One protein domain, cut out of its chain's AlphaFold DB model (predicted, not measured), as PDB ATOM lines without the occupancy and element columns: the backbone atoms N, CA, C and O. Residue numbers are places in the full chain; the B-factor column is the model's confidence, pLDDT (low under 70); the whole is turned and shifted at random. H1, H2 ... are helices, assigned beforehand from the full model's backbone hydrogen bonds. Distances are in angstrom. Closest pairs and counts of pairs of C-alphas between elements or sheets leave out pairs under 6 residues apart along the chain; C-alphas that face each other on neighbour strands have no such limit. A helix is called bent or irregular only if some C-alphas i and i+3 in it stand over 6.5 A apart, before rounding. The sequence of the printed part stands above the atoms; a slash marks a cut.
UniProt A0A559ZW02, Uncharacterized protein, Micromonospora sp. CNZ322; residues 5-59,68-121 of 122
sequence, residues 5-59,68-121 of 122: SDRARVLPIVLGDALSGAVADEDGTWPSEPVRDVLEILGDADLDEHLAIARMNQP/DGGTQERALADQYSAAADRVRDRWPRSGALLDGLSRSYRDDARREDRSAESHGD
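AT A GLANCE: This is residues 5 to 59 and 68 to 121 of the 122 residues of an uncharacterized protein of Micromonospora sp. CNZ322 (UniProt A0A559ZW02). A long helical hairpin, H5 folded back along H4, makes the longest axis, and a small head of H1, H2 and H3 packs on the first part of H5, near the turn of the hairpin. Within the head H3 packs on H5 with H1 crossing it, while H2 sits at the very start of H5. The printed part has 109 residues with five named helices, H1 to H5 in chain order, and no named strand; the class is all helix. It is elongated, spanning 52 by 34 by 20 A, yet only just compact, close to loose, with a radius of gyration of the C-alphas of 15.4 A.

IN THESE COORDINATES: Begin with the longest helix: find C-alpha 92 at (130.750, 303.226, 190.859), where H5, residues 92 to 119, begins; it runs 41.0 A to C-alpha 119 at (97.171, 283.352, 203.424). Just before it in the chain, H4 covers residues 71 to 87, 24.9 A long. Go back to C-alpha 5 at (137.543, 279.345, 177.095) for H1, residues 5 to 20, 23.6 A long; it is neither bent nor irregular, but only just: C-alphas 9 and 12 are 6.3 A apart. H2 is residues 33 to 42, and H3 is residues 45 to 56.

HOW THE PARTS SIT: H5 is the hub, touching three helices. Look first at H4 and H5, a helical hairpin: they touch at a shallow tilt of 11 degrees, opposite ways, and their closest C-alphas, of Ala 77 and Ser 102, are 4.0 A apart. H5 touches H2 with residues 92 to 94 alone, about perpendicular at 74 degrees; the closest C-alphas, of Arg 36 and Ser 94, are 5.8 A apart. H5 touches H3 with residues 97 to 101 alone, at a steep tilt of 43 degrees; the closest C-alphas are those of Asp 48 and Leu 97, at 6.6 A. Farther out, H1 and H3 touch at a steep tilt of 38 degrees, the same way, with the C-alphas of Gly 16 and Leu 51 closest at 3.9 A. The helix packing is mostly crossed, with 1 of these 4 touching pairs at a shallow tilt. H2 is close to H1 but not clearly touching; the closest C-alphas, of Leu 19 and Val 35, are 7.2 A apart. H1 is apart from H4 and H5. In the backbones of H2, H3 and H4 every O i to N i+4 pair is within hydrogen-bond range; in H1 it is 9 of 12 and in H5 23 of 24.

THE WHOLE: The two C-alphas farthest apart, those of Ser 5 and Asp 121, are 53.4 A apart. Residues 60 to 67 are cut out, and C-alphas 59 and 68 across the cut are 18.2 A apart. The link from H1 to H2 is long, with 12 residues; those from H2 to H3 and from H4 to H5 are tight. The mean pLDDT of the printed part is 82.2, and in the B-factor column you will find values under 70 at residues 5 to 23, 59, 68 to 69 and 118 to 121.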
ATOM      1  N   SER A   5     138.870 278.726 177.190       55.75
ATOM      2  CA  SER A   5     137.543 279.345 177.095       55.75
ATOM      3  C   SER A   5     136.556 278.841 178.153       55.75
ATOM      4  O   SER A   5     135.739 279.615 178.642       55.75
ATOM      5  N   ASP A   6     136.647 277.571 178.558       52.81
ATOM      6  CA  ASP A   6     135.845 277.045 179.671       52.81
ATOM      7  C   ASP A   6     136.288 277.636 181.016       52.81
ATOM      8  O   ASP A   6     135.461 277.941 181.871       52.81
ATOM      9  N   ARG A   7     137.599 277.841 181.208       54.88
ATOM     10  CA  ARG A   7     138.127 278.472 182.429       54.88
ATOM     11  C   ARG A   7     137.695 279.930 182.550       54.88
ATOM     12  O   ARG A   7     137.410 280.361 183.659       54.88
ATOM     13  N   ALA A   8     137.607 280.653 181.434       62.28
ATOM     14  CA  ALA A   8     137.144 282.038 181.423       62.28
ATOM     15  C   ALA A   8     135.697 282.183 181.927       62.28
ATOM     16  O   ALA A   8     135.396 283.158 182.595       62.28
ATOM     17  N   ARG A   9     134.823 281.193 181.684       60.31
ATOM     18  CA  ARG A   9     133.443 281.180 182.210       60.31
ATOM     19  C   ARG A   9     133.334 280.728 183.663       60.31
ATOM     20  O   ARG A   9     132.440 281.165 184.375       60.31
ATOM     21  N   VAL A  10     134.218 279.835 184.100       61.91
ATOM     22  CA  VAL A  10     134.189 279.283 185.465       61.91
ATOM     23  C   VAL A  10     134.858 280.219 186.475       61.91
ATOM     24  O   VAL A  10     134.465 280.240 187.637       61.91
ATOM     25  N   LEU A  11     135.845 281.012 186.052       68.00
ATOM     26  CA  LEU A  11     136.568 281.931 186.935       68.00
ATOM     27  C   LEU A  11     135.660 282.967 187.621       68.00
ATOM     28  O   LEU A  11     135.756 283.064 188.842       68.00
ATOM     29  N   PRO A  12     134.760 283.681 186.915       65.12
ATOM     30  CA  PRO A  12     133.818 284.609 187.538       65.12
ATOM     31  C   PRO A  12     132.911 283.942 188.575       65.12
ATOM     32  O   PRO A  12     132.690 284.494 189.647       65.12
ATOM     33  N   ILE A  13     132.458 282.714 188.301       67.69
ATOM     34  CA  ILE A  13     131.616 281.928 189.212       67.69
ATOM     35  C   ILE A  13     132.381 281.600 190.502       67.69
ATOM     36  O   ILE A  13     131.889 281.844 191.601       67.69
ATOM     37  N   VAL A  14     133.601 281.070 190.372       61.44
ATOM     38  CA  VAL A  14     134.440 280.664 191.515       61.44
ATOM     39  C   VAL A  14     134.903 281.874 192.328       61.44
ATOM     40  O   VAL A  14     134.942 281.810 193.553       61.44
ATOM     41  N   LEU A  15     135.244 282.980 191.662       68.56
ATOM     42  CA  LEU A  15     135.619 284.230 192.323       68.56
ATOM     43  C   LEU A  15     134.422 284.865 193.026       68.56
ATOM     44  O   LEU A  15     134.559 285.276 194.172       68.56
ATOM     45  N   GLY A  16     133.254 284.898 192.385       63.62
ATOM     46  CA  GLY A  16     132.018 285.380 192.991       63.62
ATOM     47  C   GLY A  16     131.674 284.613 194.268       63.62
ATOM     48  O   GLY A  16     131.455 285.224 195.310       63.62
ATOM     49  N   ASP A  17     131.718 283.280 194.226       63.75
ATOM     50  CA  ASP A  17     131.472 282.429 195.396       63.75
ATOM     51  C   ASP A  17     132.493 282.681 196.517       63.75
ATOM     52  O   ASP A  17     132.114 283.008 197.645       63.75
ATOM     53  N   ALA A  18     133.788 282.654 196.188       62.47
ATOM     54  CA  ALA A  18     134.868 282.869 197.150       62.47
ATOM     55  C   ALA A  18     134.835 284.266 197.796       62.47
ATOM     56  O   ALA A  18     135.164 284.413 198.974       62.47
ATOM     57  N   LEU A  19     134.440 285.293 197.039       64.19
ATOM     58  CA  LEU A  19     134.389 286.682 197.500       64.19
ATOM     59  C   LEU A  19     133.059 287.040 198.168       64.19
ATOM     60  O   LEU A  19     133.008 287.990 198.947       64.19
ATOM     61  N   SER A  20     131.988 286.279 197.934       64.75
ATOM     62  CA  SER A  20     130.680 286.545 198.547       64.75
ATOM     63  C   SER A  20     130.719 286.496 200.077       64.75
ATOM     64  O   SER A  20     130.014 287.251 200.742       64.75
ATOM     65  N   GLY A  21     131.573 285.636 200.644       61.66
ATOM     66  CA  GLY A  21     131.836 285.532 202.083       61.66
ATOM     67  C   GLY A  21     133.016 286.369 202.573       61.66
ATOM     68  O   GLY A  21     133.303 286.347 203.771       61.66
ATOM     69  N   ALA A  22     133.709 287.085 201.680       59.28
ATOM     70  CA  ALA A  22     134.827 287.931 202.063       59.28
ATOM     71  C   ALA A  22     134.328 289.091 202.933       59.28
ATOM     72  O   ALA A  22     133.293 289.703 202.667       59.28
ATOM     73  N   VAL A  23     135.083 289.319 204.007       63.41
ATOM     74  CA  VAL A  23     134.820 290.229 205.127       63.41
ATOM     75  C   VAL A  23     134.237 291.561 204.642       63.41
ATOM     76  O   VAL A  23     134.682 292.095 203.628       63.41
ATOM     77  N   ALA A  24     133.246 292.086 205.359       74.81
ATOM     78  CA  ALA A  24     132.843 293.482 205.235       74.81
ATOM     79  C   ALA A  24     133.966 294.404 205.749       74.81
ATOM     80  O   ALA A  24     134.846 293.957 206.484       74.81
ATOM     81  N   ASP A  25     133.948 295.684 205.394       80.50
ATOM     82  CA  ASP A  25     134.816 296.665 206.055       80.50
ATOM     83  C   ASP A  25     134.515 296.755 207.560       80.50
ATOM     84  O   ASP A  25     133.496 296.250 208.037       80.50
ATOM     85  N   GLU A  26     135.371 297.458 208.307       76.50
ATOM     86  CA  GLU A  26     135.171 297.724 209.742       76.50
ATOM     87  C   GLU A  26     133.799 298.364 210.031       76.50
ATOM     88  O   GLU A  26     133.161 298.043 211.033       76.50
ATOM     89  N   ASP A  27     133.290 299.176 209.098       79.38
ATOM     90  CA  ASP A  27     131.968 299.816 209.160       79.38
ATOM     91  C   ASP A  27     130.807 298.905 208.702       79.38
ATOM     92  O   ASP A  27     129.690 299.373 208.442       79.38
ATOM     93  N   GLY A  28     131.064 297.608 208.517       80.88
ATOM     94  CA  GLY A  28     130.080 296.612 208.093       80.88
ATOM     95  C   GLY A  28     129.646 296.721 206.627       80.88
ATOM     96  O   GLY A  28     128.664 296.090 206.233       80.88
ATOM     97  N   THR A  29     130.342 297.508 205.803       86.44
ATOM     98  CA  THR A  29     130.052 297.617 204.365       86.44
ATOM     99  C   THR A  29     130.561 296.384 203.636       86.44
ATOM    100  O   THR A  29     131.746 296.074 203.666       86.44
ATOM    101  N   TRP A  30     129.667 295.681 202.957       89.00
ATOM    102  CA  TRP A  30     130.045 294.660 201.988       89.00
ATOM    103  C   TRP A  30     129.814 295.205 200.567       89.00
ATOM    104  O   TRP A  30     128.835 295.933 200.384       89.00
ATOM    105  N   PRO A  31     130.641 294.842 199.566       90.44
ATOM    106  CA  PRO A  31     131.921 294.133 199.699       90.44
ATOM    107  C   PRO A  31     132.995 295.004 200.372       90.44
ATOM    108  O   PRO A  31     132.898 296.229 200.321       90.44
ATOM    109  N   SER A  32     134.032 294.403 200.968       88.94
ATOM    110  CA  SER A  32     135.171 295.169 201.513       88.94
ATOM    111  C   SER A  32     135.948 295.925 200.438       88.94
ATOM    112  O   SER A  32     135.892 295.582 199.255       88.94
ATOM    113  N   GLU A  33     136.707 296.941 200.855       89.00
ATOM    114  CA  GLU A  33     137.509 297.796 199.969       89.00
ATOM    115  C   GLU A  33     138.361 297.010 198.950       89.00
ATOM    116  O   GLU A  33     138.231 297.290 197.756       89.00
ATOM    117  N   PRO A  34     139.128 295.965 199.328       85.56
ATOM    118  CA  PRO A  34     139.934 295.222 198.359       85.56
ATOM    119  C   PRO A  34     139.095 294.499 197.298       85.56
ATOM    120  O   PRO A  34     139.520 294.362 196.154       85.56
ATOM    121  N   VAL A  35     137.897 294.029 197.660       86.44
ATOM    122  CA  VAL A  35     136.979 293.395 196.704       86.44
ATOM    123  C   VAL A  35     136.418 294.443 195.753       86.44
ATOM    124  O   VAL A  35     136.376 294.208 194.548       86.44
ATOM    125  N   ARG A  36     136.049 295.617 196.276       91.00
ATOM    126  CA  ARG A  36     135.573 296.744 195.466       91.00
ATOM    127  C   ARG A  36     136.629 297.187 194.452       91.00
ATOM    128  O   ARG A  36     136.296 297.364 193.284       91.00
ATOM    129  N   ASP A  37     137.898 297.263 194.851       89.56
ATOM    130  CA  ASP A  37     139.008 297.553 193.932       89.56
ATOM    131  C   ASP A  37     139.120 296.502 192.815       89.56
ATOM    132  O   ASP A  37     139.254 296.855 191.644       89.56
ATOM    133  N   VAL A  38     139.021 295.210 193.145       86.12
ATOM    134  CA  VAL A  38     139.059 294.128 192.144       86.12
ATOM    135  C   VAL A  38     137.902 294.237 191.151       86.12
ATOM    136  O   VAL A  38     138.125 294.080 189.951       86.12
ATOM    137  N   LEU A  39     136.686 294.530 191.622       88.81
ATOM    138  CA  LEU A  39     135.519 294.700 190.754       88.81
ATOM    139  C   LEU A  39     135.717 295.855 189.762       88.81
ATOM    140  O   LEU A  39     135.457 295.687 188.571       88.81
ATOM    141  N   GLU A  40     136.230 297.001 190.220       91.62
ATOM    142  CA  GLU A  40     136.516 298.145 189.339       91.62
ATOM    143  C   GLU A  40     137.635 297.843 188.333       91.62
ATOM    144  O   GLU A  40     137.533 298.217 187.167       91.62
ATOM    145  N   ILE A  41     138.695 297.148 188.762       89.38
ATOM    146  CA  ILE A  41     139.834 296.810 187.898       89.38
ATOM    147  C   ILE A  41     139.427 295.817 186.807       89.38
ATOM    148  O   ILE A  41     139.836 295.969 185.656       89.38
ATOM    149  N   LEU A  42     138.667 294.778 187.166       87.69
ATOM    150  CA  LEU A  42     138.283 293.729 186.224       87.69
ATOM    151  C   LEU A  42     137.165 294.185 185.285       87.69
ATOM    152  O   LEU A  42     137.192 293.836 184.108       87.69
ATOM    153  N   GLY A  43     136.190 294.947 185.790       88.88
ATOM    154  CA  GLY A  43     135.085 295.450 184.976       88.88
ATOM    155  C   GLY A  43     134.222 294.354 184.331       88.88
ATOM    156  O   GLY A  43     133.550 294.616 183.331       88.88
ATOM    157  N   ASP A  44     134.230 293.140 184.886       87.69
ATOM    158  CA  ASP A  44     133.585 291.945 184.333       87.69
ATOM    159  C   ASP A  44     132.133 291.813 184.829       87.69
ATOM    160  O   ASP A  44     131.869 291.729 186.029       87.69
ATOM    161  N   ALA A  45     131.163 291.883 183.911       88.44
ATOM    162  CA  ALA A  45     129.739 291.888 184.267       88.44
ATOM    163  C   ALA A  45     129.247 290.518 184.742       88.44
ATOM    164  O   ALA A  45     128.386 290.458 185.618       88.44
ATOM    165  N   ASP A  46     129.823 289.436 184.213       86.25
ATOM    166  CA  ASP A  46     129.516 288.084 184.663       86.25
ATOM    167  C   ASP A  46     130.009 287.891 186.107       86.25
ATOM    168  O   ASP A  46     129.322 287.258 186.910       86.25
ATOM    169  N   LEU A  47     131.162 288.460 186.478       84.75
ATOM    170  CA  LEU A  47     131.659 288.419 187.859       84.75
ATOM    171  C   LEU A  47     130.722 289.144 188.829       84.75
ATOM    172  O   LEU A  47     130.392 288.586 189.875       84.75
ATOM    173  N   ASP A  48     130.284 290.357 188.489       89.00
ATOM    174  CA  ASP A  48     129.353 291.122 189.327       89.00
ATOM    175  C   ASP A  48     128.054 290.345 189.571       89.00
ATOM    176  O   ASP A  48     127.584 290.239 190.707       89.00
ATOM    177  N   GLU A  49     127.481 289.779 188.504       87.25
ATOM    178  CA  GLU A  49     126.245 289.004 188.570       87.25
ATOM    179  C   GLU A  49     126.415 287.771 189.461       87.25
ATOM    180  O   GLU A  49     125.613 287.543 190.370       87.25
ATOM    181  N   HIS A  50     127.485 286.998 189.265       86.06
ATOM    182  CA  HIS A  50     127.729 285.802 190.071       86.06
ATOM    183  C   HIS A  50     128.041 286.135 191.529       86.06
ATOM    184  O   HIS A  50     127.626 285.391 192.418       86.06
ATOM    185  N   LEU A  51     128.701 287.263 191.801       86.88
ATOM    186  CA  LEU A  51     128.914 287.749 193.161       86.88
ATOM    187  C   LEU A  51     127.585 288.135 193.833       86.88
ATOM    188  O   LEU A  51     127.362 287.768 194.988       86.88
ATOM    189  N   ALA A  52     126.678 288.811 193.115       88.19
ATOM    190  CA  ALA A  52     125.335 289.122 193.612       88.19
ATOM    191  C   ALA A  52     124.541 287.847 193.922       88.19
ATOM    192  O   ALA A  52     123.968 287.716 195.005       88.19
ATOM    193  N   ILE A  53     124.535 286.890 192.989       85.50
ATOM    194  CA  ILE A  53     123.851 285.600 193.141       85.50
ATOM    195  C   ILE A  53     124.412 284.840 194.342       85.50
ATOM    196  O   ILE A  53     123.643 284.377 195.185       85.50
ATOM    197  N   ALA A  54     125.735 284.725 194.452       84.19
ATOM    198  CA  ALA A  54     126.376 284.045 195.568       84.19
ATOM    199  C   ALA A  54     126.007 284.711 196.901       84.19
ATOM    200  O   ALA A  54     125.603 284.020 197.834       84.19
ATOM    201  N   ARG A  55     126.030 286.052 196.970       85.56
ATOM    202  CA  ARG A  55     125.651 286.814 198.169       85.56
ATOM    203  C   ARG A  55     124.198 286.588 198.590       85.56
ATOM    204  O   ARG A  55     123.942 286.406 199.776       85.56
ATOM    205  N   MET A  56     123.252 286.587 197.648       80.50
ATOM    206  CA  MET A  56     121.830 286.344 197.939       80.50
ATOM    207  C   MET A  56     121.561 284.916 198.431       80.50
ATOM    208  O   MET A  56     120.670 284.704 199.249       80.50
ATOM    209  N   ASN A  57     122.347 283.943 197.966       78.38
ATOM    210  CA  ASN A  57     122.206 282.539 198.353       78.38
ATOM    211  C   ASN A  57     122.944 282.177 199.654       78.38
ATOM    212  O   ASN A  57     122.911 281.014 200.064       78.38
ATOM    213  N   GLN A  58     123.612 283.129 200.319       74.88
ATOM    214  CA  GLN A  58     124.335 282.823 201.550       74.88
ATOM    215  C   GLN A  58     123.381 282.443 202.700       74.88
ATOM    216  O   GLN A  58     122.414 283.162 202.978       74.88
ATOM    217  N   PRO A  59     123.668 281.342 203.427       62.41
ATOM    218  CA  PRO A  59     122.904 280.960 204.610       62.41
ATOM    219  C   PRO A  59     122.870 282.094 205.643       62.41
ATOM    220  O   PRO A  59     123.890 282.723 205.910       62.41
ATOM    221  N   ASP A  68     106.259 286.716 208.724       62.00
ATOM    222  CA  ASP A  68     106.780 288.085 208.945       62.00
ATOM    223  C   ASP A  68     106.579 289.065 207.760       62.00
ATOM    224  O   ASP A  68     106.963 290.240 207.830       62.00
ATOM    225  N   GLY A  69     105.969 288.598 206.660       69.88
ATOM    226  CA  GLY A  69     105.817 289.374 205.418       69.88
ATOM    227  C   GLY A  69     107.161 289.846 204.841       69.88
ATOM    228  O   GLY A  69     108.202 289.265 205.141       69.88
ATOM    229  N   GLY A  70     107.158 290.920 204.039       80.31
ATOM    230  CA  GLY A  70     108.359 291.459 203.377       80.31
ATOM    231  C   GLY A  70     109.283 292.330 204.244       80.31
ATOM    232  O   GLY A  70     110.029 293.162 203.719       80.31
ATOM    233  N   THR A  71     109.183 292.264 205.575       84.06
ATOM    234  CA  THR A  71     109.889 293.189 206.488       84.06
ATOM    235  C   THR A  71     111.402 292.998 206.468       84.06
ATOM    236  O   THR A  71     112.143 293.984 206.415       84.06
ATOM    237  N   GLN A  72     111.863 291.748 206.460       82.88
ATOM    238  CA  GLN A  72     113.286 291.420 206.392       82.88
ATOM    239  C   GLN A  72     113.895 291.905 205.073       82.88
ATOM    240  O   GLN A  72     114.947 292.545 205.069       82.88
ATOM    241  N   GLU A  73     113.212 291.656 203.961       88.06
ATOM    242  CA  GLU A  73     113.674 292.040 202.635       88.06
ATOM    243  C   GLU A  73     113.744 293.569 202.490       88.06
ATOM    244  O   GLU A  73     114.708 294.085 201.928       88.06
ATOM    245  N   ARG A  74     112.804 294.330 203.075       89.44
ATOM    246  CA  ARG A  74     112.922 295.803 203.122       89.44
ATOM    247  C   ARG A  74     114.154 296.260 203.904       89.44
ATOM    248  O   ARG A  74     114.884 297.119 203.419       89.44
ATOM    249  N   ALA A  75     114.420 295.664 205.067       89.75
ATOM    250  CA  ALA A  75     115.594 296.010 205.869       89.75
ATOM    251  C   ALA A  75     116.910 295.718 205.123       89.75
ATOM    252  O   ALA A  75     117.825 296.544 205.131       89.75
ATOM    253  N   LEU A  76     116.994 294.577 204.430       88.31
ATOM    254  CA  LEU A  76     118.132 294.242 203.569       88.31
ATOM    255  C   LEU A  76     118.265 295.231 202.406       88.31
ATOM    256  O   LEU A  76     119.362 295.713 202.128       88.31
ATOM    257  N   ALA A  77     117.157 295.582 201.753       93.00
ATOM    258  CA  ALA A  77     117.175 296.540 200.658       93.00
ATOM    259  C   ALA A  77     117.706 297.915 201.075       93.00
ATOM    260  O   ALA A  77     118.492 298.516 200.337       93.00
ATOM    261  N   ASP A  78     117.295 298.409 202.241       94.25
ATOM    262  CA  ASP A  78     117.742 299.699 202.762       94.25
ATOM    263  C   ASP A  78     119.212 299.648 203.194       94.25
ATOM    264  O   ASP A  78     119.968 300.575 202.897       94.25
ATOM    265  N   GLN A  79     119.658 298.534 203.789       91.62
ATOM    266  CA  GLN A  79     121.074 298.307 204.091       91.62
ATOM    267  C   GLN A  79     121.940 298.374 202.823       91.62
ATOM    268  O   GLN A  79     122.958 299.070 202.813       91.62
ATOM    269  N   TYR A  80     121.538 297.687 201.749       93.94
ATOM    270  CA  TYR A  80     122.283 297.701 200.488       93.94
ATOM    271  C   TYR A  80     122.231 299.063 199.788       93.94
ATOM    272  O   TYR A  80     123.246 299.494 199.248       93.94
ATOM    273  N   SER A  81     121.109 299.785 199.862       96.12
ATOM    274  CA  SER A  81     121.011 301.160 199.349       96.12
ATOM    275  C   SER A  81     121.990 302.092 200.071       96.12
ATOM    276  O   SER A  81     122.751 302.809 199.429       96.12
ATOM    277  N   ALA A  82     122.038 302.030 201.406       95.06
ATOM    278  CA  ALA A  82     122.959 302.838 202.202       95.06
ATOM    279  C   ALA A  82     124.432 302.448 201.975       95.06
ATOM    280  O   ALA A  82     125.325 303.292 202.027       95.06
ATOM    281  N   ALA A  83     124.718 301.168 201.728       93.75
ATOM    282  CA  ALA A  83     126.046 300.730 201.308       93.75
ATOM    283  C   ALA A  83     126.413 301.296 199.926       93.75
ATOM    284  O   ALA A  83     127.517 301.811 199.765       93.75
ATOM    285  N   ALA A  84     125.487 301.268 198.961       96.44
ATOM    286  CA  ALA A  84     125.700 301.812 197.622       96.44
ATOM    287  C   ALA A  84     126.032 303.311 197.664       96.44
ATOM    288  O   ALA A  84     126.990 303.742 197.020       96.44
ATOM    289  N   ASP A  85     125.292 304.087 198.462       96.75
ATOM    290  CA  ASP A  85     125.528 305.524 198.642       96.75
ATOM    291  C   ASP A  85     126.916 305.816 199.235       96.75
ATOM    292  O   ASP A  85     127.561 306.778 198.830       96.75
ATOM    293  N   ARG A  86     127.413 304.969 200.146       94.81
ATOM    294  CA  ARG A  86     128.738 305.149 200.770       94.81
ATOM    295  C   ARG A  86     129.905 304.907 199.818       94.81
ATOM    296  O   ARG A  86     130.962 305.503 200.002       94.81
ATOM    297  N   VAL A  87     129.756 303.998 198.854       94.88
ATOM    298  CA  VAL A  87     130.894 303.533 198.041       94.88
ATOM    299  C   VAL A  87     130.906 304.098 196.626       94.88
ATOM    300  O   VAL A  87     131.978 304.181 196.031       94.88
ATOM    301  N   ARG A  88     129.757 304.503 196.072       96.62
ATOM    302  CA  ARG A  88     129.627 304.827 194.638       96.62
ATOM    303  C   ARG A  88     130.515 305.959 194.135       96.62
ATOM    304  O   ARG A  88     130.865 305.949 192.960       96.62
ATOM    305  N   ASP A  89     130.891 306.904 194.995       96.50
ATOM    306  CA  ASP A  89     131.738 308.035 194.593       96.50
ATOM    307  C   ASP A  89     133.159 307.590 194.213       96.50
ATOM    308  O   ASP A  89     133.790 308.207 193.355       96.50
ATOM    309  N   ARG A  90     133.660 306.504 194.824       96.31
ATOM    310  CA  ARG A  90     134.990 305.936 194.538       96.31
ATOM    311  C   ARG A  90     134.923 304.615 193.764       96.31
ATOM    312  O   ARG A  90     135.811 304.366 192.956       96.31
ATOM    313  N   TRP A  91     133.877 303.814 193.965       96.56
ATOM    314  CA  TRP A  91     133.656 302.523 193.301       96.56
ATOM    315  C   TRP A  91     132.255 302.475 192.664       96.56
ATOM    316  O   TRP A  91     131.320 301.905 193.245       96.56
ATOM    317  N   PRO A  92     132.061 303.113 191.496       96.19
ATOM    318  CA  PRO A  92     130.750 303.226 190.859       96.19
ATOM    319  C   PRO A  92     130.146 301.870 190.468       96.19
ATOM    320  O   PRO A  92     128.932 301.688 190.584       96.19
ATOM    321  N   ARG A  93     130.963 300.899 190.049       94.75
ATOM    322  CA  ARG A  93     130.516 299.543 189.706       94.75
ATOM    323  C   ARG A  93     130.075 298.780 190.949       94.75
ATOM    324  O   ARG A  93     129.016 298.157 190.946       94.75
ATOM    325  N   SER A  94     130.834 298.901 192.036       94.75
ATOM    326  CA  SER A  94     130.434 298.330 193.330       94.75
ATOM    327  C   SER A  94     129.136 298.957 193.848       94.75
ATOM    328  O   SER A  94     128.268 298.257 194.364       94.75
ATOM    329  N   GLY A  95     128.959 300.268 193.658       96.56
ATOM    330  CA  GLY A  95     127.697 300.953 193.936       96.56
ATOM    331  C   GLY A  95     126.531 300.372 193.129       96.56
ATOM    332  O   GLY A  95     125.490 300.053 193.700       96.56
ATOM    333  N   ALA A  96     126.723 300.152 191.825       96.44
ATOM    334  CA  ALA A  96     125.706 299.565 190.953       96.44
ATOM    335  C   ALA A  96     125.327 298.126 191.351       96.44
ATOM    336  O   ALA A  96     124.144 297.780 191.335       96.44
ATOM    337  N   LEU A  97     126.307 297.309 191.753       94.75
ATOM    338  CA  LEU A  97     126.084 295.965 192.296       94.75
ATOM    339  C   LEU A  97     125.166 296.006 193.530       94.75
ATOM    340  O   LEU A  97     124.186 295.262 193.615       94.75
ATOM    341  N   LEU A  98     125.454 296.908 194.471       95.31
ATOM    342  CA  LEU A  98     124.683 297.078 195.706       95.31
ATOM    343  C   LEU A  98     123.275 297.627 195.444       95.31
ATOM    344  O   LEU A  98     122.305 297.144 196.030       95.31
ATOM    345  N   ASP A  99     123.133 298.570 194.512       96.81
ATOM    346  CA  ASP A  99     121.825 299.037 194.044       96.81
ATOM    347  C   ASP A  99     121.010 297.904 193.401       96.81
ATOM    348  O   ASP A  99     119.792 297.834 193.586       96.81
ATOM    349  N   GLY A 100     121.667 297.002 192.666       95.12
ATOM    350  CA  GLY A 100     121.054 295.796 192.109       95.12
ATOM    351  C   GLY A 100     120.482 294.888 193.196       95.12
ATOM    352  O   GLY A 100     119.304 294.535 193.142       95.12
ATOM    353  N   LEU A 101     121.274 294.593 194.232       92.31
ATOM    354  CA  LEU A 101     120.820 293.822 195.396       92.31
ATOM    355  C   LEU A 101     119.646 294.506 196.106       92.31
ATOM    356  O   LEU A 101     118.641 293.858 196.393       92.31
ATOM    357  N   SER A 102     119.732 295.820 196.332       94.81
ATOM    358  CA  SER A 102     118.649 296.595 196.947       94.81
ATOM    359  C   SER A 102     117.329 296.448 196.182       94.81
ATOM    360  O   SER A 102     116.276 296.228 196.783       94.81
ATOM    361  N   ARG A 103     117.370 296.517 194.846       95.56
ATOM    362  CA  ARG A 103     116.184 296.335 193.993       95.56
ATOM    363  C   ARG A 103     115.617 294.923 194.102       95.56
ATOM    364  O   ARG A 103     114.418 294.801 194.333       95.56
ATOM    365  N   SER A 104     116.460 293.895 194.009       91.06
ATOM    366  CA  SER A 104     116.029 292.496 194.129       91.06
ATOM    367  C   SER A 104     115.289 292.240 195.443       91.06
ATOM    368  O   SER A 104     114.173 291.725 195.425       91.06
ATOM    369  N   TYR A 105     115.831 292.710 196.571       90.25
ATOM    370  CA  TYR A 105     115.158 292.576 197.865       90.25
ATOM    371  C   TYR A 105     113.858 293.388 197.956       90.25
ATOM    372  O   TYR A 105     112.882 292.914 198.530       90.25
ATOM    373  N   ARG A 106     113.765 294.584 197.355       92.69
ATOM    374  CA  ARG A 106     112.479 295.315 197.303       92.69
ATOM    375  C   ARG A 106     111.416 294.559 196.515       92.69
ATOM    376  O   ARG A 106     110.247 294.585 196.900       92.69
ATOM    377  N   ASP A 107     111.793 293.927 195.409       90.88
ATOM    378  CA  ASP A 107     110.871 293.106 194.627       90.88
ATOM    379  C   ASP A 107     110.430 291.856 195.393       90.88
ATOM    380  O   ASP A 107     109.246 291.510 195.359       90.88
ATOM    381  N   ASP A 108     111.333 291.234 196.147       87.44
ATOM    382  CA  ASP A 108     111.004 290.085 196.987       87.44
ATOM    383  C   ASP A 108     110.110 290.479 198.167       87.44
ATOM    384  O   ASP A 108     109.075 289.847 198.357       87.44
ATOM    385  N   ALA A 109     110.366 291.604 198.843       87.62
ATOM    386  CA  ALA A 109     109.470 292.142 199.873       87.62
ATOM    387  C   ALA A 109     108.018 292.272 199.374       87.62
ATOM    388  O   ALA A 109     107.071 291.855 200.038       87.62
ATOM    389  N   ARG A 110     107.835 292.801 198.156       88.25
ATOM    390  CA  ARG A 110     106.513 292.945 197.520       88.25
ATOM    391  C   ARG A 110     105.878 291.604 197.151       88.25
ATOM    392  O   ARG A 110     104.656 291.514 197.022       88.25
ATOM    393  N   ARG A 111     106.675 290.572 196.863       85.06
ATOM    394  CA  ARG A 111     106.164 289.208 196.639       85.06
ATOM    395  C   ARG A 111     105.690 288.594 197.952       85.06
ATOM    396  O   ARG A 111     104.599 288.029 197.972       85.06
ATOM    397  N   GLU A 112     106.459 288.762 199.020       82.44
ATOM    398  CA  GLU A 112     106.133 288.249 200.351       82.44
ATOM    399  C   GLU A 112     104.881 288.903 200.938       82.44
ATOM    400  O   GLU A 112     104.012 288.192 201.434       82.44
ATOM    401  N   ASP A 113     104.728 290.223 200.799       82.25
ATOM    402  CA  ASP A 113     103.524 290.933 201.252       82.25
ATOM    403  C   ASP A 113     102.257 290.361 200.594       82.25
ATOM    404  O   ASP A 113     101.322 289.960 201.285       82.25
ATOM    405  N   ARG A 114     102.272 290.188 199.264       81.81
ATOM    406  CA  ARG A 114     101.145 289.599 198.516       81.81
ATOM    407  C   ARG A 114     100.837 288.159 198.931       81.81
ATOM    408  O   ARG A 114      99.678 287.737 198.911       81.81
ATOM    409  N   SER A 115     101.873 287.390 199.267       75.94
ATOM    410  CA  SER A 115     101.724 286.018 199.753       75.94
ATOM    411  C   SER A 115     101.091 285.996 201.145       75.94
ATOM    412  O   SER A 115     100.153 285.231 201.372       75.94
ATOM    413  N   ALA A 116     101.541 286.868 202.052       73.88
ATOM    414  CA  ALA A 116     100.999 286.992 203.402       73.88
ATOM    415  C   ALA A 116      99.527 287.435 203.393       73.88
ATOM    416  O   ALA A 116      98.704 286.833 204.081       73.88
ATOM    417  N   GLU A 117      99.171 288.411 202.550       70.38
ATOM    418  CA  GLU A 117      97.786 288.865 202.358       70.38
ATOM    419  C   GLU A 117      96.862 287.733 201.879       70.38
ATOM    420  O   GLU A 117      95.738 287.608 202.357       70.38
ATOM    421  N   SER A 118      97.341 286.858 200.986       64.50
ATOM    422  CA  SER A 118      96.539 285.742 200.455       64.50
ATOM    423  C   SER A 118      96.351 284.582 201.442       64.50
ATOM    424  O   SER A 118      95.414 283.803 201.294       64.50
ATOM    425  N   HIS A 119      97.242 284.430 202.428       58.31
ATOM    426  CA  HIS A 119      97.171 283.352 203.424       58.31
ATOM    427  C   HIS A 119      96.516 283.784 204.744       58.31
ATOM    428  O   HIS A 119      96.116 282.921 205.519       58.31
ATOM    429  N   GLY A 120      96.384 285.092 204.996       57.28
ATOM    430  CA  GLY A 120      95.660 285.637 206.151       57.28
ATOM    431  C   GLY A 120      94.129 285.607 206.027       57.28
ATOM    432  O   GLY A 120      93.447 285.842 207.018       57.28
ATOM    433  N   ASP A 121      93.596 285.308 204.837       53.38
ATOM    434  CA  ASP A 121      92.155 285.280 204.520       53.38
ATOM    435  C   ASP A 121      91.536 283.859 204.571       53.38
ATOM    436  O   ASP A 121      90.455 283.628 204.032       53.38
TER     437      ASP A 121